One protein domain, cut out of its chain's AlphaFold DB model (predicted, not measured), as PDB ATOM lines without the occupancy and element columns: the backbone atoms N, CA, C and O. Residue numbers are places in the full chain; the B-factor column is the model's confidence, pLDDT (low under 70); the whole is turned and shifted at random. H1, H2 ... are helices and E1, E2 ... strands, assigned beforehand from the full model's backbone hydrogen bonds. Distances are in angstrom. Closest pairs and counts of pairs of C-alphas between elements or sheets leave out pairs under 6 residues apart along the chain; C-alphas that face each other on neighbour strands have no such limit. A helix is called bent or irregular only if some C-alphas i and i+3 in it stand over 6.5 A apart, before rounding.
ATOM      1  N   GLU A  21      70.212 -22.356 -56.539       77.38
ATOM      2  CA  GLU A  21      69.646 -21.035 -56.240       77.38
ATOM      3  C   GLU A  21      69.052 -20.957 -54.831       77.38
ATOM      4  O   GLU A  21      69.241 -19.961 -54.136       77.38
ATOM      5  N   LEU A  22      68.367 -22.013 -54.387       76.12
ATOM      6  CA  LEU A  22      67.721 -22.044 -53.080       76.12
ATOM      7  C   LEU A  22      68.753 -22.163 -51.951       76.12
ATOM      8  O   LEU A  22      68.613 -21.497 -50.930       76.12
ATOM      9  N   LEU A  23      69.821 -22.939 -52.164       79.62
ATOM     10  CA  LEU A  23      70.957 -23.018 -51.239       79.62
ATOM     11  C   LEU A  23      71.663 -21.663 -51.095       79.62
ATOM     12  O   LEU A  23      71.833 -21.187 -49.977       79.62
ATOM     13  N   LYS A  24      71.955 -20.983 -52.213       82.12
ATOM     14  CA  LYS A  24      72.534 -19.627 -52.193       82.12
ATOM     15  C   LYS A  24      71.677 -18.636 -51.407       82.12
ATOM     16  O   LYS A  24      72.203 -17.817 -50.658       82.12
ATOM     17  N   LEU A  25      70.353 -18.701 -51.562       82.25
ATOM     18  CA  LEU A  25      69.440 -17.793 -50.868       82.25
ATOM     19  C   LEU A  25      69.414 -18.041 -49.351       82.25
ATOM     20  O   LEU A  25      69.301 -17.101 -48.564       82.25
ATOM     21  N   ILE A  26      69.537 -19.302 -48.938       84.88
ATOM     22  CA  ILE A  26      69.591 -19.703 -47.529       84.88
ATOM     23  C   ILE A  26      70.913 -19.285 -46.896       84.88
ATOM     24  O   ILE A  26      70.894 -18.693 -45.818       84.88
ATOM     25  N   ASP A  27      72.034 -19.521 -47.572       82.62
ATOM     26  CA  ASP A  27      73.354 -19.097 -47.097       82.62
ATOM     27  C   ASP A  27      73.435 -17.571 -46.989       82.62
ATOM     28  O   ASP A  27      73.930 -17.034 -45.994       82.62
ATOM     29  N   SER A  28      72.847 -16.851 -47.951       82.88
ATOM     30  CA  SER A  28      72.705 -15.395 -47.894       82.88
ATOM     31  C   SER A  28      71.900 -14.943 -46.667       82.88
ATOM     32  O   SER A  28      72.343 -14.074 -45.912       82.88
ATOM     33  N   ARG A  29      70.744 -15.569 -46.404       82.19
ATOM     34  CA  ARG A  29      69.912 -15.274 -45.223       82.19
ATOM     35  C   ARG A  29      70.621 -15.596 -43.913       82.19
ATOM     36  O   ARG A  29      70.490 -14.835 -42.957       82.19
ATOM     37  N   ARG A  30      71.363 -16.703 -43.858       85.06
ATOM     38  CA  ARG A  30      72.128 -17.116 -42.676       85.06
ATOM     39  C   ARG A  30      73.253 -16.128 -42.385       85.06
ATOM     40  O   ARG A  30      73.370 -15.655 -41.261       85.06
ATOM     41  N   THR A  31      73.987 -15.730 -43.420       82.94
ATOM     42  CA  THR A  31      75.018 -14.688 -43.336       82.94
ATOM     43  C   THR A  31      74.441 -13.372 -42.814       82.94
ATOM     44  O   THR A  31      75.032 -12.735 -41.942       82.94
ATOM     45  N   LEU A  32      73.258 -12.971 -43.294       79.69
ATOM     46  CA  LEU A  32      72.559 -11.784 -42.797       79.69
ATOM     47  C   LEU A  32      72.171 -11.918 -41.314       79.69
ATOM     48  O   LEU A  32      72.341 -10.969 -40.554       79.69
ATOM     49  N   ALA A  33      71.680 -13.087 -40.894       79.25
ATOM     50  CA  ALA A  33      71.326 -13.357 -39.503       79.25
ATOM     51  C   ALA A  33      72.551 -13.277 -38.571       79.25
ATOM     52  O   ALA A  33      72.483 -12.609 -37.541       79.25
ATOM     53  N   TRP A  34      73.694 -13.850 -38.963       83.62
ATOM     54  CA  TRP A  34      74.948 -13.753 -38.201       83.62
ATOM     55  C   TRP A  34      75.510 -12.333 -38.139       83.62
ATOM     56  O   TRP A  34      75.975 -11.898 -37.088       83.62
ATOM     57  N   ARG A  35      75.399 -11.553 -39.222       77.88
ATOM     58  CA  ARG A  35      75.723 -10.110 -39.208       77.88
ATOM     59  C   ARG A  35      74.858  -9.323 -38.224       77.88
ATOM     60  O   ARG A  35      75.278  -8.287 -37.718       77.88
ATOM     61  N   GLN A  36      73.657  -9.822 -37.947       72.69
ATOM     62  CA  GLN A  36      72.756  -9.300 -36.925       72.69
ATOM     63  C   GLN A  36      72.959  -9.974 -35.559       72.69
ATOM     64  O   GLN A  36      72.123  -9.769 -34.691       72.69
ATOM     65  N   GLY A  37      74.011 -10.778 -35.370       71.25
ATOM     66  CA  GLY A  37      74.340 -11.482 -34.124       71.25
ATOM     67  C   GLY A  37      73.368 -12.597 -33.719       71.25
ATOM     68  O   GLY A  37      73.409 -13.065 -32.585       71.25
ATOM     69  N   LYS A  38      72.493 -13.052 -34.623       78.00
ATOM     70  CA  LYS A  38      71.630 -14.220 -34.383       78.00
ATOM     71  C   LYS A  38      72.442 -15.503 -34.574       78.00
ATOM     72  O   LYS A  38      73.196 -15.597 -35.534       78.00
ATOM     73  N   SER A  39      72.241 -16.511 -33.726       72.75
ATOM     74  CA  SER A  39      72.947 -17.804 -33.802       72.75
ATOM     75  C   SER A  39      72.504 -18.706 -34.965       72.75
ATOM     76  O   SER A  39      73.214 -19.643 -35.321       72.75
ATOM     77  N   GLY A  40      71.356 -18.428 -35.596       80.50
ATOM     78  CA  GLY A  40      70.848 -19.214 -36.720       80.50
ATOM     79  C   GLY A  40      69.563 -18.663 -37.343       80.50
ATOM     80  O   GLY A  40      69.121 -17.559 -37.027       80.50
ATOM     81  N   LEU A  41      68.974 -19.444 -38.258       87.50
ATOM     82  CA  LEU A  41      67.707 -19.126 -38.923       87.50
ATOM     83  C   LEU A  41      66.513 -19.700 -38.149       87.50
ATOM     84  O   LEU A  41      66.501 -20.880 -37.796       87.50
ATOM     85  N   GLU A  42      65.472 -18.890 -37.972       88.50
ATOM     86  CA  GLU A  42      64.237 -19.266 -37.279       88.50
ATOM     87  C   GLU A  42      63.014 -18.817 -38.085       88.50
ATOM     88  O   GLU A  42      63.000 -17.719 -38.645       88.50
ATOM     89  N   ILE A  43      61.971 -19.649 -38.124       90.81
ATOM     90  CA  ILE A  43      60.661 -19.265 -38.648       90.81
ATOM     91  C   ILE A  43      59.613 -19.301 -37.534       90.81
ATOM     92  O   ILE A  43      59.366 -20.332 -36.912       90.81
ATOM     93  N   GLN A  44      58.972 -18.157 -37.316       91.38
ATOM     94  CA  GLN A  44      57.900 -17.989 -36.345       91.38
ATOM     95  C   GLN A  44      56.560 -18.244 -37.032       91.38
ATOM     96  O   GLN A  44      56.189 -17.507 -37.943       91.38
ATOM     97  N   PHE A  45      55.847 -19.281 -36.598       92.38
ATOM     98  CA  PHE A  45      54.463 -19.532 -36.977       92.38
ATOM     99  C   PHE A  45      53.535 -18.913 -35.939       92.38
ATOM    100  O   PHE A  45      53.494 -19.351 -34.786       92.38
ATOM    101  N   VAL A  46      52.791 -17.887 -36.337       93.94
ATOM    102  CA  VAL A  46      52.052 -17.037 -35.403       93.94
ATOM    103  C   VAL A  46      50.557 -17.251 -35.570       93.94
ATOM    104  O   VAL A  46      50.027 -17.129 -36.674       93.94
ATOM    105  N   TYR A  47      49.846 -17.515 -34.475       93.31
ATOM    106  CA  TYR A  47      48.391 -17.651 -34.503       93.31
ATOM    107  C   TYR A  47      47.675 -16.592 -33.660       93.31
ATOM    108  O   TYR A  47      48.158 -16.170 -32.610       93.31
ATOM    109  N   LEU A  48      46.490 -16.182 -34.114       92.38
ATOM    110  CA  LEU A  48      45.606 -15.230 -33.447       92.38
ATOM    111  C   LEU A  48      44.240 -15.874 -33.199       92.38
ATOM    112  O   LEU A  48      43.594 -16.346 -34.134       92.38
ATOM    113  N   LEU A  49      43.783 -15.841 -31.948       90.81
ATOM    114  CA  LEU A  49      42.425 -16.207 -31.549       90.81
ATOM    115  C   LEU A  49      41.756 -14.956 -30.981       90.81
ATOM    116  O   LEU A  49      42.183 -14.448 -29.950       90.81
ATOM    117  N   ALA A  50      40.733 -14.429 -31.647       89.31
ATOM    118  CA  ALA A  50      40.081 -13.206 -31.191       89.31
ATOM    119  C   ALA A  50      38.587 -13.175 -31.508       89.31
ATOM    120  O   ALA A  50      38.102 -13.839 -32.422       89.31
ATOM    121  N   GLU A  51      37.852 -12.356 -30.763       87.12
ATOM    122  CA  GLU A  51      36.444 -12.069 -30.995       87.12
ATOM    123  C   GLU A  51      36.235 -10.593 -31.340       87.12
ATOM    124  O   GLU A  51      36.722  -9.694 -30.651       87.12
ATOM    125  N   ILE A  52      35.466 -10.331 -32.393       83.75
ATOM    126  CA  ILE A  52      34.980  -8.992 -32.718       83.75
ATOM    127  C   ILE A  52      33.755  -8.724 -31.842       83.75
ATOM    128  O   ILE A  52      32.670  -9.260 -32.084       83.75
ATOM    129  N   GLN A  53      33.940  -7.881 -30.828       80.38
ATOM    130  CA  GLN A  53      32.908  -7.509 -29.876       80.38
ATOM    131  C   GLN A  53      32.334  -6.135 -30.219       80.38
ATOM    132  O   GLN A  53      33.047  -5.132 -30.314       80.38
ATOM    133  N   PHE A  54      31.014  -6.091 -30.353       76.12
ATOM    134  CA  PHE A  54      30.269  -4.857 -30.552       76.12
ATOM    135  C   PHE A  54      29.623  -4.402 -29.234       76.12
ATOM    136  O   PHE A  54      29.259  -5.247 -28.409       76.12
ATOM    137  N   PRO A  55      29.465  -3.086 -29.015       73.69
ATOM    138  CA  PRO A  55      28.836  -2.546 -27.821       73.69
ATOM    139  C   PRO A  55      27.405  -3.056 -27.646       73.69
ATOM    140  O   PRO A  55      26.691  -3.359 -28.606       73.69
ATOM    141  N   LYS A  56      26.969  -3.122 -26.386       69.75
ATOM    142  CA  LYS A  56      25.590  -3.491 -26.031       69.75
ATOM    143  C   LYS A  56      24.562  -2.440 -26.462       69.75
ATOM    144  O   LYS A  56      23.385  -2.759 -26.544       69.75
ATOM    145  N   GLU A  57      25.010  -1.229 -26.775       75.19
ATOM    146  CA  GLU A  57      24.197  -0.136 -27.308       75.19
ATOM    147  C   GLU A  57      24.554   0.133 -28.775       75.19
ATOM    148  O   GLU A  57      25.633  -0.239 -29.245       75.19
ATOM    149  N   LYS A  58      23.651   0.783 -29.521       71.31
ATOM    150  CA  LYS A  58      23.852   1.078 -30.946       71.31
ATOM    151  C   LYS A  58      25.006   2.074 -31.120       71.31
ATOM    152  O   LYS A  58      24.823   3.274 -30.960       71.31
ATOM    153  N   SER A  59      26.186   1.566 -31.467       67.44
ATOM    154  CA  SER A  59      27.413   2.346 -31.654       67.44
ATOM    155  C   SER A  59      28.188   1.889 -32.891       67.44
ATOM    156  O   SER A  59      28.019   0.778 -33.402       67.44
ATOM    157  N   GLU A  60      29.025   2.784 -33.411       61.75
ATOM    158  CA  GLU A  60      29.913   2.518 -34.544       61.75
ATOM    159  C   GLU A  60      31.240   1.877 -34.135       61.75
ATOM    160  O   GLU A  60      31.918   1.283 -34.975       61.75
ATOM    161  N   VAL A  61      31.590   1.978 -32.852       68.56
ATOM    162  CA  VAL A  61      32.858   1.511 -32.295       68.56
ATOM    163  C   VAL A  61      32.757   0.018 -32.010       68.56
ATOM    164  O   VAL A  61      31.785  -0.430 -31.421       68.56
ATOM    165  N   TRP A  62      33.752  -0.758 -32.416       74.00
ATOM    166  CA  TRP A  62      33.897  -2.180 -32.094       74.00
ATOM    167  C   TRP A  62      35.237  -2.388 -31.391       74.00
ATOM    168  O   TRP A  62      36.129  -1.544 -31.469       74.00
ATOM    169  N   THR A  63      35.385  -3.511 -30.698       80.06
ATOM    170  CA  THR A  63      36.624  -3.864 -30.000       80.06
ATOM    171  C   THR A  63      37.021  -5.296 -30.318       80.06
ATOM    172  O   THR A  63      36.171  -6.139 -30.596       80.06
ATOM    173  N   LEU A  64      38.325  -5.569 -30.297       82.50
ATOM    174  CA  LEU A  64      38.847  -6.928 -30.378       82.50
ATOM    175  C   LEU A  64      39.015  -7.470 -28.952       82.50
ATOM    176  O   LEU A  64      39.771  -6.896 -28.154       82.50
ATOM    177  N   SER A  65      38.300  -8.541 -28.622       81.38
ATOM    178  CA  SER A  65      38.305  -9.174 -27.304       81.38
ATOM    179  C   SER A  65      38.958 -10.555 -27.352       81.38
ATOM    180  O   SER A  65      38.783 -11.292 -28.317       81.38
ATOM    181  N   HIS A  66      39.718 -10.883 -26.307       77.62
ATOM    182  CA  HIS A  66      40.341 -12.198 -26.086       77.62
ATOM    183  C   HIS A  66      39.755 -12.907 -24.852       77.62
ATOM    184  O   HIS A  66      39.855 -14.119 -24.725       77.62
ATOM    185  N   ASN A  67      39.083 -12.163 -23.967       77.94
ATOM    186  CA  ASN A  67      38.490 -12.682 -22.733       77.94
ATOM    187  C   ASN A  67      37.026 -13.039 -22.959       77.94
ATOM    188  O   ASN A  67      36.122 -12.465 -22.346       77.94
ATOM    189  N   THR A  68      36.782 -13.932 -23.909       82.12
ATOM    190  CA  THR A  68      35.434 -14.404 -24.202       82.12
ATOM    191  C   THR A  68      35.385 -15.916 -24.182       82.12
ATOM    192  O   THR A  68      36.349 -16.603 -24.512       82.12
ATOM    193  N   MET A  69      34.213 -16.450 -23.838       81.00
ATOM    194  CA  MET A  69      33.980 -17.892 -23.806       81.00
ATOM    195  C   MET A  69      34.292 -18.555 -25.159       81.00
ATOM    196  O   MET A  69      34.687 -19.719 -25.211       81.00
ATOM    197  N   ASP A  70      34.115 -17.843 -26.271       78.62
ATOM    198  CA  ASP A  70      34.414 -18.354 -27.609       78.62
ATOM    199  C   ASP A  70      35.916 -18.477 -27.852       78.62
ATOM    200  O   ASP A  70      36.361 -19.522 -28.333       78.62
ATOM    201  N   VAL A  71      36.688 -17.464 -27.459       84.38
ATOM    202  CA  VAL A  71      38.153 -17.507 -27.521       84.38
ATOM    203  C   VAL A  71      38.693 -18.584 -26.578       84.38
ATOM    204  O   VAL A  71      39.467 -19.423 -27.023       84.38
ATOM    205  N   GLU A  72      38.190 -18.695 -25.344       85.19
ATOM    206  CA  GLU A  72      38.583 -19.765 -24.409       85.19
ATOM    207  C   GLU A  72      38.318 -21.178 -24.959       85.19
ATOM    208  O   GLU A  72      39.075 -22.123 -24.718       85.19
ATOM    209  N   ASN A  73      37.216 -21.361 -25.694       83.06
ATOM    210  CA  ASN A  73      36.905 -22.637 -26.334       83.06
ATOM    211  C   ASN A  73      37.908 -22.967 -27.451       83.06
ATOM    212  O   ASN A  73      38.319 -24.126 -27.572       83.06
ATOM    213  N   LEU A  74      38.300 -21.967 -28.250       84.19
ATOM    214  CA  LEU A  74      39.330 -22.102 -29.284       84.19
ATOM    215  C   LEU A  74      40.704 -22.368 -28.667       84.19
ATOM    216  O   LEU A  74      41.415 -23.258 -29.125       84.19
ATOM    217  N   GLU A  75      41.048 -21.691 -27.573       87.56
ATOM    218  CA  GLU A  75      42.277 -21.955 -26.828       87.56
ATOM    219  C   GLU A  75      42.322 -23.389 -26.300       87.56
ATOM    220  O   GLU A  75      43.336 -24.071 -26.438       87.56
ATOM    221  N   ARG A  76      41.216 -23.889 -25.734       87.69
ATOM    222  CA  ARG A  76      41.119 -25.292 -25.297       87.69
ATOM    223  C   ARG A  76      41.239 -26.277 -26.457       87.69
ATOM    224  O   ARG A  76      41.630 -27.420 -26.228       87.69
ATOM    225  N   ALA A  77      40.861 -25.900 -27.677       85.00
ATOM    226  CA  ALA A  77      41.103 -26.719 -28.865       85.00
ATOM    227  C   ALA A  77      42.586 -26.685 -29.267       85.00
ATOM    228  O   ALA A  77      43.186 -27.747 -29.389       85.00
ATOM    229  N   MET A  78      43.194 -25.497 -29.343       88.38
ATOM    230  CA  MET A  78      44.621 -25.317 -29.640       88.38
ATOM    231  C   MET A  78      45.512 -26.083 -28.650       88.38
ATOM    232  O   MET A  78      46.378 -26.844 -29.063       88.38
ATOM    233  N   ARG A  79      45.247 -25.986 -27.339       88.88
ATOM    234  CA  ARG A  79      46.013 -26.708 -26.303       88.88
ATOM    235  C   ARG A  79      45.963 -28.230 -26.453       88.88
ATOM    236  O   ARG A  79      46.925 -28.896 -26.100       88.88
ATOM    237  N   ARG A  80      44.859 -28.792 -26.962       89.44
ATOM    238  CA  ARG A  80      44.724 -30.243 -27.202       89.44
ATOM    239  C   ARG A  80      45.533 -30.731 -28.405       89.44
ATOM    240  O   ARG A  80      45.716 -31.937 -28.539       89.44
ATOM    241  N   GLU A  81      45.961 -29.822 -29.275       90.12
ATOM    242  CA  GLU A  81      46.707 -30.121 -30.500       90.12
ATOM    243  C   GLU A  81      48.137 -29.570 -30.472       90.12
ATOM    244  O   GLU A  81      48.861 -29.751 -31.442       90.12
ATOM    245  N   LEU A  82      48.565 -28.965 -29.358       89.75
ATOM    246  CA  LEU A  82      49.896 -28.380 -29.207       89.75
ATOM    247  C   LEU A  82      51.010 -29.421 -29.398       89.75
ATOM    248  O   LEU A  82      51.864 -29.236 -30.253       89.75
ATOM    249  N   GLU A  83      50.949 -30.533 -28.663       91.44
ATOM    250  CA  GLU A  83      51.932 -31.623 -28.749       91.44
ATOM    251  C   GLU A  83      52.009 -32.221 -30.174       91.44
ATOM    252  O   GLU A  83      53.100 -32.244 -30.737       91.44
ATOM    253  N   PRO A  84      50.890 -32.571 -30.846       92.06
ATOM    254  CA  PRO A  84      50.927 -32.963 -32.259       92.06
ATOM    255  C   PRO A  84      51.532 -31.919 -33.217       92.06
ATOM    256  O   PRO A  84      52.158 -32.285 -34.210       92.06
ATOM    257  N   ILE A  85      51.331 -30.619 -32.964       91.94
ATOM    258  CA  ILE A  85      51.926 -29.546 -33.779       91.94
ATOM    259  C   ILE A  85      53.440 -29.468 -33.545       91.94
ATOM    260  O   ILE A  85      54.201 -29.309 -34.499       91.94
ATOM    261  N   GLU A  86      53.886 -29.602 -32.297       90.94
ATOM    262  CA  GLU A  86      55.304 -29.634 -31.937       90.94
ATOM    263  C   GLU A  86      56.014 -30.859 -32.531       90.94
ATOM    264  O   GLU A  86      57.110 -30.721 -33.078       90.94
ATOM    265  N   GLU A  87      55.373 -32.034 -32.514       91.25
ATOM    266  CA  GLU A  87      55.865 -33.244 -33.187       91.25
ATOM    267  C   GLU A  87      56.047 -33.011 -34.693       91.25
ATOM    268  O   GLU A  87      57.112 -33.307 -35.240       91.25
ATOM    269  N   PHE A  88      55.053 -32.405 -35.353       92.25
ATOM    270  CA  PHE A  88      55.135 -32.037 -36.769       92.25
ATOM    271  C   PHE A  88      56.285 -31.053 -37.048       92.25
ATOM    272  O   PHE A  88      57.032 -31.213 -38.016       92.25
ATOM    273  N   PHE A  89      56.475 -30.046 -36.192       92.56
ATOM    274  CA  PHE A  89      57.585 -29.096 -36.308       92.56
ATOM    275  C   PHE A  89      58.957 -29.740 -36.090       92.56
ATOM    276  O   PHE A  89      59.938 -29.243 -36.641       92.56
ATOM    277  N   ALA A  90      59.041 -30.848 -35.354       89.69
ATOM    278  CA  ALA A  90      60.276 -31.597 -35.133       89.69
ATOM    279  C   ALA A  90      60.593 -32.622 -36.242       89.69
ATOM    280  O   ALA A  90      61.694 -33.176 -36.266       89.69
ATOM    281  N   GLU A  91      59.674 -32.882 -37.180       90.44
ATOM    282  CA  GLU A  91      59.880 -33.880 -38.232       90.44
ATOM    283  C   GLU A  91      61.114 -33.572 -39.098       90.44
ATOM    284  O   GLU A  91      61.195 -32.547 -39.780       90.44
ATOM    285  N   ALA A  92      62.063 -34.509 -39.160       84.38
ATOM    286  CA  ALA A  92      63.259 -34.386 -40.000       84.38
ATOM    287  C   ALA A  92      62.944 -34.309 -41.509       84.38
ATOM    288  O   ALA A  92      63.736 -33.774 -42.284       84.38
ATOM    289  N   SER A  93      61.788 -34.819 -41.947       82.06
ATOM    290  CA  SER A  93      61.299 -34.714 -43.330       82.06
ATOM    291  C   SER A  93      60.841 -33.305 -43.708       82.06
ATOM    292  O   SER A  93      60.778 -32.977 -44.902       82.06
ATOM    293  N   LEU A  94      60.544 -32.455 -42.725       85.56
ATOM    294  CA  LEU A  94      60.075 -31.097 -42.951       85.56
ATOM    295  C   LEU A  94      61.149 -30.280 -43.676       85.56
ATOM    296  O   LEU A  94      62.335 -30.338 -43.345       85.56
ATOM    297  N   ILE A  95      60.746 -29.524 -44.700       83.19
ATOM    298  CA  ILE A  95      61.699 -28.758 -45.516       83.19
ATOM    299  C   ILE A  95      62.488 -27.750 -44.670       83.19
ATOM    300  O   ILE A  95      63.687 -27.623 -44.861       83.19
ATOM    301  N   TRP A  96      61.858 -27.122 -43.676       87.25
ATOM    302  CA  TRP A  96      62.498 -26.172 -42.763       87.25
ATOM    303  C   TRP A  96      63.669 -26.794 -41.989       87.25
ATOM    304  O   TRP A  96      64.787 -26.284 -42.060       87.25
ATOM    305  N   ASN A  97      63.454 -27.956 -41.367       86.94
ATOM    306  CA  ASN A  97      64.482 -28.669 -40.604       86.94
ATOM    307  C   ASN A  97      65.627 -29.167 -41.495       86.94
ATOM    308  O   ASN A  97      66.792 -29.041 -41.127       86.94
ATOM    309  N   ARG A  98      65.321 -29.653 -42.709       83.50
ATOM    310  CA  ARG A  98      66.349 -30.030 -43.702       83.50
ATOM    311  C   ARG A  98      67.228 -28.857 -44.129       83.50
ATOM    312  O   ARG A  98      68.374 -29.065 -44.510       83.50
ATOM    313  N   LEU A  99      66.690 -27.642 -44.073       80.25
ATOM    314  CA  LEU A  99      67.399 -26.403 -44.384       80.25
ATOM    315  C   LEU A  99      68.086 -25.777 -43.155       80.25
ATOM    316  O   LEU A  99      68.720 -24.726 -43.277       80.25
ATOM    317  N   GLY A 100      67.972 -26.401 -41.978       83.19
ATOM    318  CA  GLY A 100      68.496 -25.868 -40.719       83.19
ATOM    319  C   GLY A 100      67.752 -24.624 -40.222       83.19
ATOM    320  O   GLY A 100      68.341 -23.808 -39.518       83.19
ATOM    321  N   ILE A 101      66.488 -24.443 -40.617       88.38
ATOM    322  CA  ILE A 101      65.613 -23.359 -40.158       88.38
ATOM    323  C   ILE A 101      64.693 -23.933 -39.089       88.38
ATOM    324  O   ILE A 101      63.890 -24.816 -39.389       88.38
ATOM    325  N   ARG A 102      64.794 -23.433 -37.855       86.00
ATOM    326  CA  ARG A 102      64.015 -23.951 -36.724       86.00
ATOM    327  C   ARG A 102      62.597 -23.352 -36.701       86.00
ATOM    328  O   ARG A 102      62.484 -22.129 -36.628       86.00
ATOM    329  N   PRO A 103      61.526 -24.166 -36.733       90.69
ATOM    330  CA  PRO A 103      60.160 -23.698 -36.506       90.69
ATOM    331  C   PRO A 103      59.891 -23.372 -35.036       90.69
ATOM    332  O   PRO A 103      60.307 -24.120 -34.150       90.69
ATOM    333  N   VAL A 104      59.135 -22.303 -34.785       89.88
ATOM    334  CA  VAL A 104      58.630 -21.943 -33.452       89.88
ATOM    335  C   VAL A 104      57.162 -21.540 -33.552       89.88
ATOM    336  O   VAL A 104      56.782 -20.788 -34.447       89.88
ATOM    337  N   LEU A 105      56.328 -22.040 -32.639       91.12
ATOM    338  CA  LEU A 105      54.909 -21.692 -32.547       91.12
ATOM    339  C   LEU A 105      54.710 -20.544 -31.551       91.12
ATOM    340  O   LEU A 105      55.088 -20.684 -30.391       91.12
ATOM    341  N   LEU A 106      54.079 -19.444 -31.972       92.50
ATOM    342  CA  LEU A 106      53.874 -18.253 -31.140       92.50
ATOM    343  C   LEU A 106      52.432 -17.734 -31.185       92.50
ATOM    344  O   LEU A 106      51.720 -17.861 -32.183       92.50
ATOM    345  N   ARG A 107      52.010 -17.091 -30.094       91.81
ATOM    346  CA  ARG A 107      50.726 -16.385 -29.994       91.81
ATOM    347  C   ARG A 107      50.881 -14.934 -30.431       91.81
ATOM    348  O   ARG A 107      51.752 -14.222 -29.942       91.81
ATOM    349  N   ALA A 108      49.988 -14.453 -31.293       91.00
ATOM    350  CA  ALA A 108      50.016 -13.073 -31.775       91.00
ATOM    351  C   ALA A 108      49.905 -12.043 -30.634       91.00
ATOM    352  O   ALA A 108      50.549 -11.002 -30.681       91.00
ATOM    353  N   GLU A 109      49.115 -12.333 -29.604       87.25
ATOM    354  CA  GLU A 109      48.879 -11.432 -28.468       87.25
ATOM    355  C   GLU A 109      50.079 -11.267 -27.528       87.25
ATOM    356  O   GLU A 109      50.179 -10.250 -26.845       87.25
ATOM    357  N   GLU A 110      50.997 -12.234 -27.524       88.50
ATOM    358  CA  GLU A 110      52.231 -12.189 -26.733       88.50
ATOM    359  C   GLU A 110      53.328 -11.376 -27.441       88.50
ATOM    360  O   GLU A 110      54.256 -10.895 -26.795       88.50
ATOM    361  N   MET A 111      53.205 -11.184 -28.760       87.00
ATOM    362  CA  MET A 111      54.260 -10.615 -29.611       87.00
ATOM    363  C   MET A 111      53.993  -9.178 -30.074       87.00
ATOM    364  O   MET A 111      54.912  -8.480 -30.493       87.00
ATOM    365  N   GLN A 112      52.742  -8.718 -30.055       88.69
ATOM    366  CA  GLN A 112      52.350  -7.408 -30.591       88.69
ATOM    367  C   GLN A 112      51.119  -6.861 -29.866       88.69
ATOM    368  O   GLN A 112      50.266  -7.604 -29.382       88.69
ATOM    369  N   ALA A 113      50.997  -5.535 -29.821       85.62
ATOM    370  CA  ALA A 113      49.842  -4.868 -29.234       85.62
ATOM    371  C   ALA A 113      48.606  -4.928 -30.152       85.62
ATOM    372  O   ALA A 113      48.710  -5.122 -31.369       85.62
ATOM    373  N   LYS A 114      47.412  -4.703 -29.578       82.69
ATOM    374  CA  LYS A 114      46.168  -4.542 -30.353       82.69
ATOM    375  C   LYS A 114      46.371  -3.467 -31.436       82.69
ATOM    376  O   LYS A 114      46.885  -2.397 -31.117       82.69
ATOM    377  N   PRO A 115      45.961  -3.716 -32.693       84.25
ATOM    378  CA  PRO A 115      45.022  -4.753 -33.133       84.25
ATOM    379  C   PRO A 115      45.647  -6.103 -33.554       84.25
ATOM    380  O   PRO A 115      44.982  -6.852 -34.253       84.25
ATOM    381  N   TYR A 116      46.872  -6.457 -33.153       89.69
ATOM    382  CA  TYR A 116      47.526  -7.728 -33.527       89.69
ATOM    383  C   TYR A 116      47.643  -7.912 -35.050       89.69
ATOM    384  O   TYR A 116      47.059  -8.819 -35.633       89.69
ATOM    385  N   ARG A 117      48.355  -7.004 -35.714       87.38
ATOM    386  CA  ARG A 117      48.384  -6.893 -37.179       87.38
ATOM    387  C   ARG A 117      48.895  -8.129 -37.913       87.38
ATOM    388  O   ARG A 117      48.466  -8.319 -39.043       87.38
ATOM    389  N   PHE A 118      49.785  -8.933 -37.325       92.38
ATOM    390  CA  PHE A 118      50.526  -9.968 -38.062       92.38
ATOM    391  C   PHE A 118      50.316 -11.394 -37.535       92.38
ATOM    392  O   PHE A 118      50.663 -11.680 -36.394       92.38
ATOM    393  N   ALA A 119      49.776 -12.306 -38.343       92.88
ATOM    394  CA  ALA A 119      49.624 -13.717 -37.972       92.88
ATOM    395  C   ALA A 119      49.481 -14.613 -39.210       92.88
ATOM    396  O   ALA A 119      48.904 -14.201 -40.213       92.88
ATOM    397  N   ASP A 120      49.953 -15.855 -39.111       92.19
ATOM    398  CA  ASP A 120      49.864 -16.887 -40.151       92.19
ATOM    399  C   ASP A 120      48.535 -17.646 -40.108       92.19
ATOM    400  O   ASP A 120      48.042 -18.102 -41.140       92.19
ATOM    401  N   LEU A 121      47.936 -17.753 -38.919       91.88
ATOM    402  CA  LEU A 121      46.646 -18.402 -38.700       91.88
ATOM    403  C   LEU A 121      45.745 -17.525 -37.830       91.88
ATOM    404  O   LEU A 121      46.030 -17.294 -36.658       91.88
ATOM    405  N   ILE A 122      44.636 -17.043 -38.385       90.94
ATOM    406  CA  ILE A 122      43.742 -16.085 -37.728       90.94
ATOM    407  C   ILE A 122      42.354 -16.702 -37.560       90.94
ATOM    408  O   ILE A 122      41.664 -16.969 -38.542       90.94
ATOM    409  N   PHE A 123      41.902 -16.853 -36.316       88.81
ATOM    410  CA  PHE A 123      40.520 -17.183 -35.981       88.81
ATOM    411  C   PHE A 123      39.806 -15.957 -35.418       88.81
ATOM    412  O   PHE A 123      40.142 -15.465 -34.341       88.81
ATOM    413  N   LEU A 124      38.785 -15.493 -36.135       86.06
ATOM    414  CA  LEU A 124      37.946 -14.368 -35.736       86.06
ATOM    415  C   LEU A 124      36.527 -14.859 -35.447       86.06
ATOM    416  O   LEU A 124      35.759 -15.152 -36.366       86.06
ATOM    417  N   SER A 125      36.169 -14.938 -34.165       82.75
ATOM    418  CA  SER A 125      34.775 -15.114 -33.755       82.75
ATOM    419  C   SER A 125      34.021 -13.789 -33.876       82.75
ATOM    420  O   SER A 125      34.570 -12.710 -33.653       82.75
ATOM    421  N   MET A 126      32.746 -13.855 -34.230       78.19
ATOM    422  CA  MET A 126      31.863 -12.702 -34.320       78.19
ATOM    423  C   MET A 126      30.608 -12.919 -33.491       78.19
ATOM    424  O   MET A 126      29.754 -13.750 -33.840       78.19
ATOM    425  N   THR A 127      30.454 -12.081 -32.469       75.00
ATOM    426  CA  THR A 127      29.228 -11.996 -31.678       75.00
ATOM    427  C   THR A 127      28.367 -10.854 -32.184       75.00
ATOM    428  O   THR A 127      28.792  -9.704 -32.282       75.00
ATOM    429  N   VAL A 128      27.125 -11.188 -32.520       74.06
ATOM    430  CA  VAL A 128      26.113 -10.223 -32.944       74.06
ATOM    431  C   VAL A 128      25.328  -9.788 -31.698       74.06
ATOM    432  O   VAL A 128      24.738 -10.653 -31.048       74.06
ATOM    433  N   PRO A 129      25.318  -8.490 -31.326       73.62
ATOM    434  CA  PRO A 129      24.526  -8.002 -30.198       73.62
ATOM    435  C   PRO A 129      23.027  -8.247 -30.376       73.62
ATOM    436  O   PRO A 129      22.513  -8.198 -31.493       73.62
ATOM    437  N   HIS A 130      22.300  -8.405 -29.265       74.31
ATOM    438  CA  HIS A 130      20.861  -8.708 -29.274       74.31
ATOM    439  C   HIS A 130      19.992  -7.648 -29.976       74.31
ATOM    440  O   HIS A 130      18.861  -7.933 -30.354       74.31
ATOM    441  N   TRP A 131      20.481  -6.409 -30.095       74.06
ATOM    442  CA  TRP A 131      19.754  -5.293 -30.706       74.06
ATOM    443  C   TRP A 131      19.906  -5.248 -32.229       74.06
ATOM    444  O   TRP A 131      19.185  -4.500 -32.885       74.06
ATOM    445  N   VAL A 132      20.832  -6.022 -32.808       73.50
ATOM    446  CA  VAL A 132      21.040  -6.066 -34.258       73.50
ATOM    447  C   VAL A 132      19.908  -6.860 -34.899       73.50
ATOM    448  O   VAL A 132      19.811  -8.079 -34.750       73.50
ATOM    449  N   THR A 133      19.056  -6.169 -35.651       75.50
ATOM    450  CA  THR A 133      17.946  -6.800 -36.367       75.50
ATOM    451  C   THR A 133      18.397  -7.348 -37.731       75.50
ATOM    452  O   THR A 133      19.443  -6.949 -38.256       75.50
ATOM    453  N   PRO A 134      17.606  -8.223 -38.386       73.25
ATOM    454  CA  PRO A 134      17.872  -8.642 -39.764       73.25
ATOM    455  C   PRO A 134      17.984  -7.482 -40.771       73.25
ATOM    456  O   PRO A 134      18.647  -7.646 -41.794       73.25
ATOM    457  N   LEU A 135      17.380  -6.319 -40.486       74.56
ATOM    458  CA  LEU A 135      17.457  -5.114 -41.322       74.56
ATOM    459  C   LEU A 135      18.819  -4.407 -41.193       74.56
ATOM    460  O   LEU A 135      19.360  -3.922 -42.186       74.56
ATOM    461  N   ASP A 136      19.431  -4.429 -40.005       74.62
ATOM    462  CA  ASP A 136      20.756  -3.841 -39.736       74.62
ATOM    463  C   ASP A 136      21.921  -4.718 -40.246       74.62
ATOM    464  O   ASP A 136      23.083  -4.293 -40.276       74.62
ATOM    465  N   ARG A 137      21.611  -5.946 -40.690       74.56
ATOM    466  CA  ARG A 137      22.570  -6.970 -41.132       74.56
ATOM    467  C   ARG A 137      23.584  -6.446 -42.140       74.56
ATOM    468  O   ARG A 137      24.773  -6.721 -41.998       74.56
ATOM    469  N   ASN A 138      23.142  -5.698 -43.149       76.56
ATOM    470  CA  ASN A 138      24.031  -5.223 -44.211       76.56
ATOM    471  C   ASN A 138      25.071  -4.214 -43.714       76.56
ATOM    472  O   ASN A 138      26.231  -4.308 -44.116       76.56
ATOM    473  N   GLY A 139      24.683  -3.288 -42.831       76.75
ATOM    474  CA  GLY A 139      25.602  -2.311 -42.241       76.75
ATOM    475  C   GLY A 139      26.599  -2.967 -41.285       76.75
ATOM    476  O   GLY A 139      27.791  -2.667 -41.328       76.75
ATOM    477  N   PHE A 140      26.134  -3.926 -40.481       75.88
ATOM    478  CA  PHE A 140      26.978  -4.692 -39.563       75.88
ATOM    479  C   PHE A 140      28.009  -5.560 -40.301       75.88
ATOM    480  O   PHE A 140      29.197  -5.539 -39.980       75.88
ATOM    481  N   ILE A 141      27.574  -6.264 -41.351       76.19
ATOM    482  CA  ILE A 141      28.456  -7.047 -42.223       76.19
ATOM    483  C   ILE A 141      29.505  -6.151 -42.876       76.19
ATOM    484  O   ILE A 141      30.682  -6.503 -42.867       76.19
ATOM    485  N   LEU A 142      29.121  -4.974 -43.383       78.88
ATOM    486  CA  LEU A 142      30.065  -4.028 -43.983       78.88
ATOM    487  C   LEU A 142      31.158  -3.605 -42.986       78.88
ATOM    488  O   LEU A 142      32.331  -3.551 -43.351       78.88
ATOM    489  N   LYS A 143      30.786  -3.347 -41.724       78.38
ATOM    490  CA  LYS A 143      31.722  -2.986 -40.645       78.38
ATOM    491  C   LYS A 143      32.700  -4.122 -40.338       78.38
ATOM    492  O   LYS A 143      33.905  -3.895 -40.357       78.38
ATOM    493  N   ALA A 144      32.208  -5.346 -40.153       76.50
ATOM    494  CA  ALA A 144      33.061  -6.511 -39.913       76.50
ATOM    495  C   ALA A 144      33.970  -6.847 -41.115       76.50
ATOM    496  O   ALA A 144      35.127  -7.224 -40.941       76.50
ATOM    497  N   THR A 145      33.493  -6.627 -42.342       80.44
ATOM    498  CA  THR A 145      34.281  -6.852 -43.567       80.44
ATOM    499  C   THR A 145      35.479  -5.897 -43.661       80.44
ATOM    500  O   THR A 145      36.527  -6.292 -44.162       80.44
ATOM    501  N   LYS A 146      35.376  -4.655 -43.152       84.94
ATOM    502  CA  LYS A 146      36.518  -3.715 -43.117       84.94
ATOM    503  C   LYS A 146      37.697  -4.275 -42.313       84.94
ATOM    504  O   LYS A 146      38.839  -4.084 -42.714       84.94
ATOM    505  N   ILE A 147      37.413  -4.990 -41.224       82.44
ATOM    506  CA  ILE A 147      38.425  -5.619 -40.365       82.44
ATOM    507  C   ILE A 147      39.113  -6.753 -41.119       82.44
ATOM    508  O   ILE A 147      40.334  -6.768 -41.223       82.44
ATOM    509  N   LEU A 148      38.334  -7.657 -41.719       83.94
ATOM    510  CA  LEU A 148      38.882  -8.755 -42.518       83.94
ATOM    511  C   LEU A 148      39.715  -8.255 -43.699       83.94
ATOM    512  O   LEU A 148      40.780  -8.801 -43.970       83.94
ATOM    513  N   LYS A 149      39.270  -7.181 -44.361       89.06
ATOM    514  CA  LYS A 149      40.036  -6.526 -45.424       89.06
ATOM    515  C   LYS A 149      41.388  -6.023 -44.910       89.06
ATOM    516  O   LYS A 149      42.388  -6.214 -45.592       89.06
ATOM    517  N   GLN A 150      41.421  -5.408 -43.726       87.81
ATOM    518  CA  GLN A 150      42.664  -4.939 -43.112       87.81
ATOM    519  C   GLN A 150      43.598  -6.108 -42.767       87.81
ATOM    520  O   GLN A 150      44.760  -6.079 -43.159       87.81
ATOM    521  N   TYR A 151      43.092  -7.164 -42.116       87.94
ATOM    522  CA  TYR A 151      43.897  -8.347 -41.786       87.94
ATOM    523  C   TYR A 151      44.426  -9.065 -43.024       87.94
ATOM    524  O   TYR A 151      45.588  -9.452 -43.032       87.94
ATOM    525  N   ARG A 152      43.619  -9.214 -44.083       89.31
ATOM    526  CA  ARG A 152      44.080  -9.811 -45.343       89.31
ATOM    527  C   ARG A 152      45.135  -8.947 -46.032       89.31
ATOM    528  O   ARG A 152      46.080  -9.490 -46.590       89.31
ATOM    529  N   ALA A 153      44.978  -7.622 -46.006       89.56
ATOM    530  CA  ALA A 153      45.965  -6.704 -46.568       89.56
ATOM    531  C   ALA A 153      47.301  -6.780 -45.811       89.56
ATOM    532  O   ALA A 153      48.357  -6.845 -46.435       89.56
ATOM    533  N   ASP A 154      47.248  -6.833 -44.478       87.06
ATOM    534  CA  ASP A 154      48.436  -6.966 -43.631       87.06
ATOM    535  C   ASP A 154      49.058  -8.381 -43.733       87.06
ATOM    536  O   ASP A 154      50.285  -8.520 -43.667       87.06
ATOM    537  N   ASN A 155      48.243  -9.419 -43.986       88.19
ATOM    538  CA  ASN A 155      48.633 -10.838 -44.021       88.19
ATOM    539  C   ASN A 155      48.123 -11.575 -45.280       88.19
ATOM    540  O   ASN A 155      47.208 -12.404 -45.181       88.19
ATOM    541  N   PRO A 156      48.716 -11.326 -46.463       86.44
ATOM    542  CA  PRO A 156      48.236 -11.893 -47.726       86.44
ATOM    543  C   PRO A 156      48.178 -13.422 -47.714       86.44
ATOM    544  O   PRO A 156      47.170 -14.004 -48.114       86.44
ATOM    545  N   GLU A 157      49.226 -14.043 -47.171       85.06
ATOM    546  CA  GLU A 157      49.430 -15.492 -47.188       85.06
ATOM    547  C   GLU A 157      48.735 -16.223 -46.035       85.06
ATOM    548  O   GLU A 157      48.694 -17.443 -46.052       85.06
ATOM    549  N   SER A 158      48.217 -15.518 -45.024       88.94
ATOM    550  CA  SER A 158      47.654 -16.147 -43.818       88.94
ATOM    551  C   SER A 158      46.371 -16.935 -44.084       88.94
ATOM    552  O   SER A 158      45.584 -16.570 -44.959       88.94
ATOM    553  N   ILE A 159      46.104 -17.959 -43.269       89.88
ATOM    554  CA  ILE A 159      44.786 -18.601 -43.222       89.88
ATOM    555  C   ILE A 159      43.881 -17.801 -42.284       89.88
ATOM    556  O   ILE A 159      44.098 -17.768 -41.074       89.88
ATOM    557  N   ILE A 160      42.824 -17.202 -42.832       88.06
ATOM    558  CA  ILE A 160      41.821 -16.443 -42.075       88.06
ATOM    559  C   ILE A 160      40.515 -17.230 -41.993       88.06
ATOM    560  O   ILE A 160      39.873 -17.537 -43.004       88.06
ATOM    561  N   VAL A 161      40.083 -17.498 -40.761       85.38
ATOM    562  CA  VAL A 161      38.871 -18.239 -40.422       85.38
ATOM    563  C   VAL A 161      37.930 -17.350 -39.617       85.38
ATOM    564  O   VAL A 161      38.161 -17.072 -38.442       85.38
ATOM    565  N   ALA A 162      36.830 -16.925 -40.238       80.69
ATOM    566  CA  ALA A 162      35.772 -16.185 -39.555       80.69
ATOM    567  C   ALA A 162      34.634 -17.125 -39.130       80.69
ATOM    568  O   ALA A 162      34.106 -17.894 -39.939       80.69
ATOM    569  N   ILE A 163      34.224 -17.048 -37.864       76.50
ATOM    570  CA  ILE A 163      33.182 -17.893 -37.275       76.50
ATOM    571  C   ILE A 163      32.114 -16.999 -36.651       76.50
ATOM    572  O   ILE A 163      32.414 -15.977 -36.046       76.50
ATOM    573  N   THR A 164      30.847 -17.393 -36.748       74.12
ATOM    574  CA  THR A 164      29.793 -16.820 -35.906       74.12
ATOM    575  C   THR A 164      28.852 -17.907 -35.424       74.12
ATOM    576  O   THR A 164      28.558 -18.862 -36.148       74.12
ATOM    577  N   LYS A 165      28.369 -17.750 -34.192       68.00
ATOM    578  CA  LYS A 165      27.359 -18.625 -33.590       68.00
ATOM    579  C   LYS A 165      25.929 -18.161 -33.875       68.00
ATOM    580  O   LYS A 165      24.988 -18.865 -33.522       68.00
ATOM    581  N   HIS A 166      25.744 -17.002 -34.513       70.75
ATOM    582  CA  HIS A 166      24.417 -16.426 -34.708       70.75
ATOM    583  C   HIS A 166      23.702 -17.042 -35.933       70.75
ATOM    584  O   HIS A 166      24.132 -16.814 -37.069       70.75
ATOM    585  N   PRO A 167      22.572 -17.763 -35.765       65.88
ATOM    586  CA  PRO A 167      21.942 -18.538 -36.847       65.88
ATOM    587  C   PRO A 167      21.509 -17.696 -38.054       65.88
ATOM    588  O   PRO A 167      21.547 -18.160 -39.195       65.88
ATOM    589  N   HIS A 168      21.116 -16.442 -37.804       67.62
ATOM    590  CA  HIS A 168      20.648 -15.497 -38.824       67.62
ATOM    591  C   HIS A 168      21.778 -14.781 -39.590       67.62
ATOM    592  O   HIS A 168      21.519 -14.153 -40.616       67.62
ATOM    593  N   PHE A 169      23.031 -14.897 -39.139       67.38
ATOM    594  CA  PHE A 169      24.211 -14.312 -39.786       67.38
ATOM    595  C   PHE A 169      25.073 -15.428 -40.389       67.38
ATOM    596  O   PHE A 169      26.203 -15.659 -39.988       67.38
ATOM    597  N   GLN A 170      24.543 -16.156 -41.376       68.69
ATOM    598  CA  GLN A 170      25.303 -17.212 -42.060       68.69
ATOM    599  C   GLN A 170      26.419 -16.607 -42.929       68.69
ATOM    600  O   GLN A 170      26.218 -16.388 -44.125       68.69
ATOM    601  N   LEU A 171      27.598 -16.363 -42.342       69.00
ATOM    602  CA  LEU A 171      28.776 -15.798 -43.026       69.00
ATOM    603  C   LEU A 171      29.147 -16.588 -44.288       69.00
ATOM    604  O   LEU A 171      29.499 -16.005 -45.307       69.00
ATOM    605  N   LYS A 172      28.938 -17.913 -44.259       64.06
ATOM    606  CA  LYS A 172      29.148 -18.833 -45.388       64.06
ATOM    607  C   LYS A 172      28.422 -18.423 -46.675       64.06
ATOM    608  O   LYS A 172      28.844 -18.842 -47.745       64.06
ATOM    609  N   LYS A 173      27.326 -17.666 -46.595       67.06
ATOM    610  CA  LYS A 173      26.517 -17.259 -47.757       67.06
ATOM    611  C   LYS A 173      26.717 -15.797 -48.159       67.06
ATOM    612  O   LYS A 173      26.094 -15.376 -49.128       67.06
ATOM    613  N   ASP A 174      27.524 -15.020 -47.430       73.62
ATOM    614  CA  ASP A 174      27.773 -13.616 -47.773       73.62
ATOM    615  C   ASP A 174      29.053 -13.491 -48.626       73.62
ATOM    616  O   ASP A 174      30.142 -13.805 -48.132       73.62
ATOM    617  N   PRO A 175      28.957 -13.025 -49.888       75.88
ATOM    618  CA  PRO A 175      30.109 -12.903 -50.786       75.88
ATOM    619  C   PRO A 175      31.225 -12.021 -50.222       75.88
ATOM    620  O   PRO A 175      32.400 -12.263 -50.490       75.88
ATOM    621  N   ARG A 176      30.873 -11.020 -49.401       74.81
ATOM    622  CA  ARG A 176      31.838 -10.087 -48.807       74.81
ATOM    623  C   ARG A 176      32.748 -10.773 -47.799       74.81
ATOM    624  O   ARG A 176      33.890 -10.369 -47.672       74.81
ATOM    625  N   PHE A 177      32.271 -11.807 -47.106       74.75
ATOM    626  CA  PHE A 177      33.092 -12.583 -46.173       74.75
ATOM    627  C   PHE A 177      33.935 -13.627 -46.898       74.75
ATOM    628  O   PHE A 177      35.125 -13.732 -46.623       74.75
ATOM    629  N   GLN A 178      33.351 -14.331 -47.874       76.31
ATOM    630  CA  GLN A 178      34.080 -15.313 -48.683       76.31
ATOM    631  C   GLN A 178      35.294 -14.710 -49.401       76.31
ATOM    632  O   GLN A 178      36.276 -15.406 -49.619       76.31
ATOM    633  N   GLN A 179      35.233 -13.421 -49.744       81.00
ATOM    634  CA  GLN A 179      36.329 -12.705 -50.389       81.00
ATOM    635  C   GLN A 179      37.589 -12.579 -49.514       81.00
ATOM    636  O   GLN A 179      38.687 -12.498 -50.057       81.00
ATOM    637  N   TRP A 180      37.451 -12.537 -48.185       83.44
ATOM    638  CA  TRP A 180      38.556 -12.214 -47.267       83.44
ATOM    639  C   TRP A 180      38.907 -13.351 -46.296       83.44
ATOM    640  O   TRP A 180      39.704 -13.136 -45.388       83.44
ATOM    641  N   THR A 181      38.315 -14.537 -46.466       80.62
ATOM    642  CA  THR A 181      38.541 -15.723 -45.620       80.62
ATOM    643  C   THR A 181      38.830 -16.945 -46.482       80.62
ATOM    644  O   THR A 181      38.137 -17.149 -47.477       80.62
ATOM    645  N   ASP A 182      39.764 -17.804 -46.076       76.44
ATOM    646  CA  ASP A 182      40.218 -18.923 -46.926       76.44
ATOM    647  C   ASP A 182      39.374 -20.181 -46.751       76.44
ATOM    648  O   ASP A 182      39.235 -20.993 -47.666       76.44
ATOM    649  N   ILE A 183      38.749 -20.340 -45.585       65.81
ATOM    650  CA  ILE A 183      37.965 -21.532 -45.267       65.81
ATOM    651  C   ILE A 183      36.484 -21.192 -45.307       65.81
ATOM    652  O   ILE A 183      35.824 -20.968 -44.295       65.81
ATOM    653  N   THR A 184      35.925 -21.211 -46.510       53.34
ATOM    654  CA  THR A 184      34.479 -21.035 -46.715       53.34
ATOM    655  C   THR A 184      33.694 -22.348 -46.598       53.34
ATOM    656  O   THR A 184      32.457 -22.344 -46.642       53.34
ATOM    657  N   ARG A 185      34.375 -23.495 -46.417       47.12
ATOM    658  CA  ARG A 185      33.746 -24.822 -46.517       47.12
ATOM    659  C   ARG A 185      33.787 -25.755 -45.311       47.12
ATOM    660  O   ARG A 185      33.136 -26.782 -45.424       47.12
ATOM    661  N   GLU A 186      34.358 -25.409 -44.156       49.25
ATOM    662  CA  GLU A 186      34.454 -26.388 -43.049       49.25
ATOM    663  C   GLU A 186      34.576 -25.785 -41.632       49.25
ATOM    664  O   GLU A 186      35.327 -26.257 -40.787       49.25
ATOM    665  N   THR A 187      33.777 -24.769 -41.292       47.91
ATOM    666  CA  THR A 187      33.675 -24.316 -39.885       47.91
ATOM    667  C   THR A 187      32.927 -25.304 -38.971       47.91
ATOM    668  O   THR A 187      32.857 -25.104 -37.757       47.91
ATOM    669  N   THR A 188      32.404 -26.418 -39.500       51.91
ATOM    670  CA  THR A 188      31.896 -27.529 -38.683       51.91
ATOM    671  C   THR A 188      33.053 -28.356 -38.129       51.91
ATOM    672  O   THR A 188      33.450 -29.352 -38.726       51.91
ATOM    673  N   GLY A 189      33.555 -27.985 -36.950       58.44
ATOM    674  CA  GLY A 189      34.500 -28.823 -36.211       58.44
ATOM    675  C   GLY A 189      35.834 -28.184 -35.845       58.44
ATOM    676  O   GLY A 189      36.753 -28.928 -35.547       58.44
ATOM    677  N   ILE A 190      35.939 -26.853 -35.761       63.28
ATOM    678  CA  ILE A 190      37.137 -26.141 -35.250       63.28
ATOM    679  C   ILE A 190      37.459 -26.479 -33.762       63.28
ATOM    680  O   ILE A 190      38.447 -26.032 -33.200       63.28
ATOM    681  N   GLY A 191      36.675 -27.355 -33.120       61.91
ATOM    682  CA  GLY A 191      36.992 -27.994 -31.833       61.91
ATOM    683  C   GLY A 191      37.112 -29.526 -31.872       61.91
ATOM    684  O   GLY A 191      37.135 -30.149 -30.808       61.91
ATOM    685  N   LYS A 192      37.116 -30.145 -33.063       72.06
ATOM    686  CA  LYS A 192      37.367 -31.581 -33.263       72.06
ATOM    687  C   LYS A 192      38.871 -31.817 -33.366       72.06
ATOM    688  O   LYS A 192      39.556 -31.059 -34.041       72.06
ATOM    689  N   LYS A 193      39.341 -32.896 -32.735       77.25
ATOM    690  CA  LYS A 193      40.754 -33.289 -32.713       77.25
ATOM    691  C   LYS A 193      41.317 -33.428 -34.137       77.25
ATOM    692  O   LYS A 193      40.728 -34.135 -34.952       77.25
ATOM    693  N   GLY A 194      42.461 -32.798 -34.377       83.00
ATOM    694  CA  GLY A 194      43.268 -32.848 -35.597       83.00
ATOM    695  C   GLY A 194      43.002 -31.715 -36.588       83.00
ATOM    696  O   GLY A 194      43.734 -31.593 -37.566       83.00
ATOM    697  N   ARG A 195      41.969 -30.886 -36.375       84.38
ATOM    698  CA  ARG A 195      41.587 -29.873 -37.368       84.38
ATOM    699  C   ARG A 195      42.506 -28.655 -37.347       84.38
ATOM    700  O   ARG A 195      42.726 -28.071 -38.401       84.38
ATOM    701  N   ILE A 196      43.017 -28.247 -36.188       86.88
ATOM    702  CA  ILE A 196      43.950 -27.116 -36.109       86.88
ATOM    703  C   ILE A 196      45.302 -27.541 -36.682       86.88
ATOM    704  O   ILE A 196      45.851 -26.812 -37.503       86.88
ATOM    705  N   LEU A 197      45.777 -28.741 -36.335       88.94
ATOM    706  CA  LEU A 197      46.980 -29.347 -36.903       88.94
ATOM    707  C   LEU A 197      46.927 -29.367 -38.433       88.94
ATOM    708  O   LEU A 197      47.871 -28.926 -39.072       88.94
ATOM    709  N   GLU A 198      45.808 -29.793 -39.028       87.62
ATOM    710  CA  GLU A 198      45.637 -29.801 -40.486       87.62
ATOM    711  C   GLU A 198      45.834 -28.408 -41.109       87.62
ATOM    712  O   GLU A 198      46.513 -28.277 -42.127       87.62
ATOM    713  N   LEU A 199      45.291 -27.359 -40.481       87.94
ATOM    714  CA  LEU A 199      45.450 -25.979 -40.951       87.94
ATOM    715  C   LEU A 199      46.878 -25.469 -40.786       87.94
ATOM    716  O   LEU A 199      47.390 -24.793 -41.679       87.94
ATOM    717  N   VAL A 200      47.532 -25.813 -39.676       89.50
ATOM    718  CA  VAL A 200      48.948 -25.502 -39.459       89.50
ATOM    719  C   VAL A 200      49.793 -26.183 -40.530       89.50
ATOM    720  O   VAL A 200      50.556 -25.508 -41.212       89.50
ATOM    721  N   THR A 201      49.618 -27.485 -40.758       89.38
ATOM    722  CA  THR A 201      50.348 -28.228 -41.792       89.38
ATOM    723  C   THR A 201      50.104 -27.643 -43.181       89.38
ATOM    724  O   THR A 201      51.062 -27.436 -43.929       89.38
ATOM    725  N   GLN A 202      48.852 -27.320 -43.523       88.25
ATOM    726  CA  GLN A 202      48.501 -26.705 -44.804       88.25
ATOM    727  C   GLN A 202      49.231 -25.374 -45.005       88.25
ATOM    728  O   GLN A 202      49.847 -25.167 -46.050       88.25
ATOM    729  N   GLN A 203      49.189 -24.489 -44.009       88.69
ATOM    730  CA  GLN A 203      49.816 -23.176 -44.104       88.69
ATOM    731  C   GLN A 203      51.343 -23.276 -44.122       88.69
ATOM    732  O   GLN A 203      52.019 -22.619 -44.913       88.69
ATOM    733  N   PHE A 204      51.905 -24.123 -43.265       87.44
ATOM    734  CA  PHE A 204      53.343 -24.194 -43.032       87.44
ATOM    735  C   PHE A 204      54.121 -24.908 -44.145       87.44
ATOM    736  O   PHE A 204      55.311 -24.657 -44.336       87.44
ATOM    737  N   THR A 205      53.453 -25.789 -44.895       87.25
ATOM    738  CA  THR A 205      54.031 -26.492 -46.056       87.25
ATOM    739  C   THR A 205      53.701 -25.829 -47.392       87.25
ATOM    740  O   THR A 205      54.210 -26.258 -48.433       87.25
ATOM    741  N   ALA A 206      52.887 -24.769 -47.388       85.94
ATOM    742  CA  ALA A 206      52.530 -24.052 -48.599       85.94
ATOM    743  C   ALA A 206      53.788 -23.471 -49.285       85.94
ATOM    744  O   ALA A 206      54.593 -22.782 -48.648       85.94
ATOM    745  N   PRO A 207      53.956 -23.669 -50.610       84.94
ATOM    746  CA  PRO A 207      55.082 -23.098 -51.352       84.94
ATOM    747  C   PRO A 207      55.167 -21.570 -51.250       84.94
ATOM    748  O   PRO A 207      56.255 -21.002 -51.344       84.94
ATOM    749  N   GLN A 208      54.024 -20.904 -51.069       85.12
ATOM    750  CA  GLN A 208      53.943 -19.453 -50.922       85.12
ATOM    751  C   GLN A 208      54.557 -18.983 -49.597       85.12
ATOM    752  O   GLN A 208      55.356 -18.053 -49.617       85.12
ATOM    753  N   THR A 209      54.308 -19.686 -48.488       86.81
ATOM    754  CA  THR A 209      54.915 -19.424 -47.170       86.81
ATOM    755  C   THR A 209      56.437 -19.502 -47.217       86.81
ATOM    756  O   THR A 209      57.132 -18.593 -46.764       86.81
ATOM    757  N   ILE A 210      56.968 -20.556 -47.846       83.44
ATOM    758  CA  ILE A 210      58.416 -20.750 -47.996       83.44
ATOM    759  C   ILE A 210      59.030 -19.613 -48.814       83.44
ATOM    760  O   ILE A 210      60.030 -19.017 -48.411       83.44
ATOM    761  N   ARG A 211      58.406 -19.271 -49.948       85.25
ATOM    762  CA  ARG A 211      58.854 -18.156 -50.792       85.25
ATOM    763  C   ARG A 211      58.777 -16.824 -50.055       85.25
ATOM    764  O   ARG A 211      59.719 -16.045 -50.145       85.25
ATOM    765  N   ALA A 212      57.701 -16.568 -49.315       87.06
ATOM    766  CA  ALA A 212      57.533 -15.346 -48.539       87.06
ATOM    767  C   ALA A 212      58.626 -15.206 -47.472       87.06
ATOM    768  O   ALA A 212      59.202 -14.131 -47.332       87.06
ATOM    769  N   TYR A 213      58.972 -16.286 -46.764       87.88
ATOM    770  CA  TYR A 213      60.032 -16.259 -45.753       87.88
ATOM    771  C   TYR A 213      61.399 -15.976 -46.379       87.88
ATOM    772  O   TYR A 213      62.116 -15.069 -45.956       87.88
ATOM    773  N   LEU A 214      61.736 -16.707 -47.442       83.38
ATOM    774  CA  LEU A 214      62.995 -16.545 -48.164       83.38
ATOM    775  C   LEU A 214      63.133 -15.145 -48.796       83.38
ATOM    776  O   LEU A 214      64.220 -14.559 -48.779       83.38
ATOM    777  N   ASN A 215      62.024 -14.563 -49.255       84.69
ATOM    778  CA  ASN A 215      61.958 -13.197 -49.781       84.69
ATOM    779  C   ASN A 215      61.837 -12.124 -48.683       84.69
ATOM    780  O   ASN A 215      62.043 -10.947 -48.961       84.69
ATOM    781  N   GLY A 216      61.593 -12.505 -47.425       84.06
ATOM    782  CA  GLY A 216      61.526 -11.594 -46.279       84.06
ATOM    783  C   GLY A 216      60.213 -10.828 -46.162       84.06
ATOM    784  O   GLY A 216      60.180  -9.767 -45.554       84.06
ATOM    785  N   THR A 217      59.140 -11.345 -46.758       86.44
ATOM    786  CA  THR A 217      57.788 -10.769 -46.701       86.44
ATOM    787  C   THR A 217      56.845 -11.554 -45.782       86.44
ATOM    788  O   THR A 217      55.669 -11.198 -45.657       86.44
ATOM    789  N   HIS A 218      57.346 -12.615 -45.140       90.56
ATOM    790  CA  HIS A 218      56.596 -13.451 -44.206       90.56
ATOM    791  C   HIS A 218      56.330 -12.743 -42.869       90.56
ATOM    792  O   HIS A 218      57.007 -11.783 -42.495       90.56
TER     793      HIS A 218
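This is residues 21 to 218 of the 839 residues of an uncharacterized protein of Deltaproteobacteria bacterium (UniProt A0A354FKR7). A long, strongly twisted sheet is built along the strand E1, with E3 beside its first part and E4, then E5, beside its later part. H2a, an arm of the bent helix H2, and H7 cover one face, H5 runs on the other side, and H1 stands across one end. The printed part has 198 residues, with eight named helices and five named strands in the order H1 E1 E2 H2 H3 E3 H4 E4 H5 E5 H6 H7 H8. The sheet is branched and mixed, and the class is mixed, helices and strands. The whole is compact, with a radius of gyration of the C-alphas of 18.6 A, yet elongated, spanning 58 by 31 by 28 A.

H1, residues 21 to 35, only grazes the sheet; its residues 25 to 29 only just touch H8, residues 207 to 215, with 3 pairs of C-alphas within 8 A, the closest Leu 25 and Leu 214, 7.1 A. E1, residues 41 to 53, pairs in a staggered way: E2, residues 63 to 65, and E3, residues 101 to 107, lie on one side, E4, residues 121 to 126, on the other side. E1 and E2 form an antiparallel hairpin, N 51 to O 65 at 2.8 A. E3 and E4 are parallel to E1, N 45 to O 104 at 2.8 A and N 50 to O 123 at 2.9 A. E5, residues 159 to 164, is parallel to E4, N 124 to O 161 at 2.9 A. H2, residues 69 to 90, was assigned as one helix by its hydrogen bonds but is bent, C-alphas 80 and 83 being 7.5 A apart; H2a, residues 69 to 80, and H2b, residues 83 to 90, stand at a steep tilt of 56 degrees. H2a runs along the strands over E1, at a height over the sheet of 10.0 A, their closest C-alphas being Ala 50 and Val 71, 6.0 A. H7, residues 195 to 205, is on the same face, over E4 at a height of 8.3 A. H2b touches H7 at a shallow tilt of 13 degrees, the closest C-alphas Ile 85 and Leu 197, 5.9 A. H3, residues 95 to 98, only grazes the sheet; H4, residues 108 to 111, is only just at the sheet's level, 3.9 A. H5, residues 137 to 154, grazes it and touches H6, residues 175 to 178, with residues 142 to 148 alone, the closest C-alphas Thr 145 and Phe 177, 6.4 A. E4, H5 and E5 make a strand-helix-strand unit, parallel neighbour strands with a helix between, its crossover right-handed. Every O i to N i+4 pair is within hydrogen-bond range in H1, H2b, H7 and H8, against 7 of 8 in H2a and 13 of 14 in H5; H3, H4 and H6 are too short for one.

H1 begins at C-alpha 21 (69.646, -21.035, -56.240) and is 21.1 A long. E1 runs 37.8 A, from C-alpha 41 (67.707, -19.126, -38.923) to C-alpha 53 (32.908, -7.509, -29.876). H5 is 26.0 A long, E3 19.3 A, and H8 ends at C-alpha 215 (61.958, -13.197, -49.781).

The C-alphas farthest apart, Lys 24 and Trp 131, are 58.8 A apart. The printed part has no cut. The link from H6 to H7, residues 179 to 194, is long. Confidence is under 70 at residues 56, 59 to 61, 165, 167 to 173 and 183 to 191.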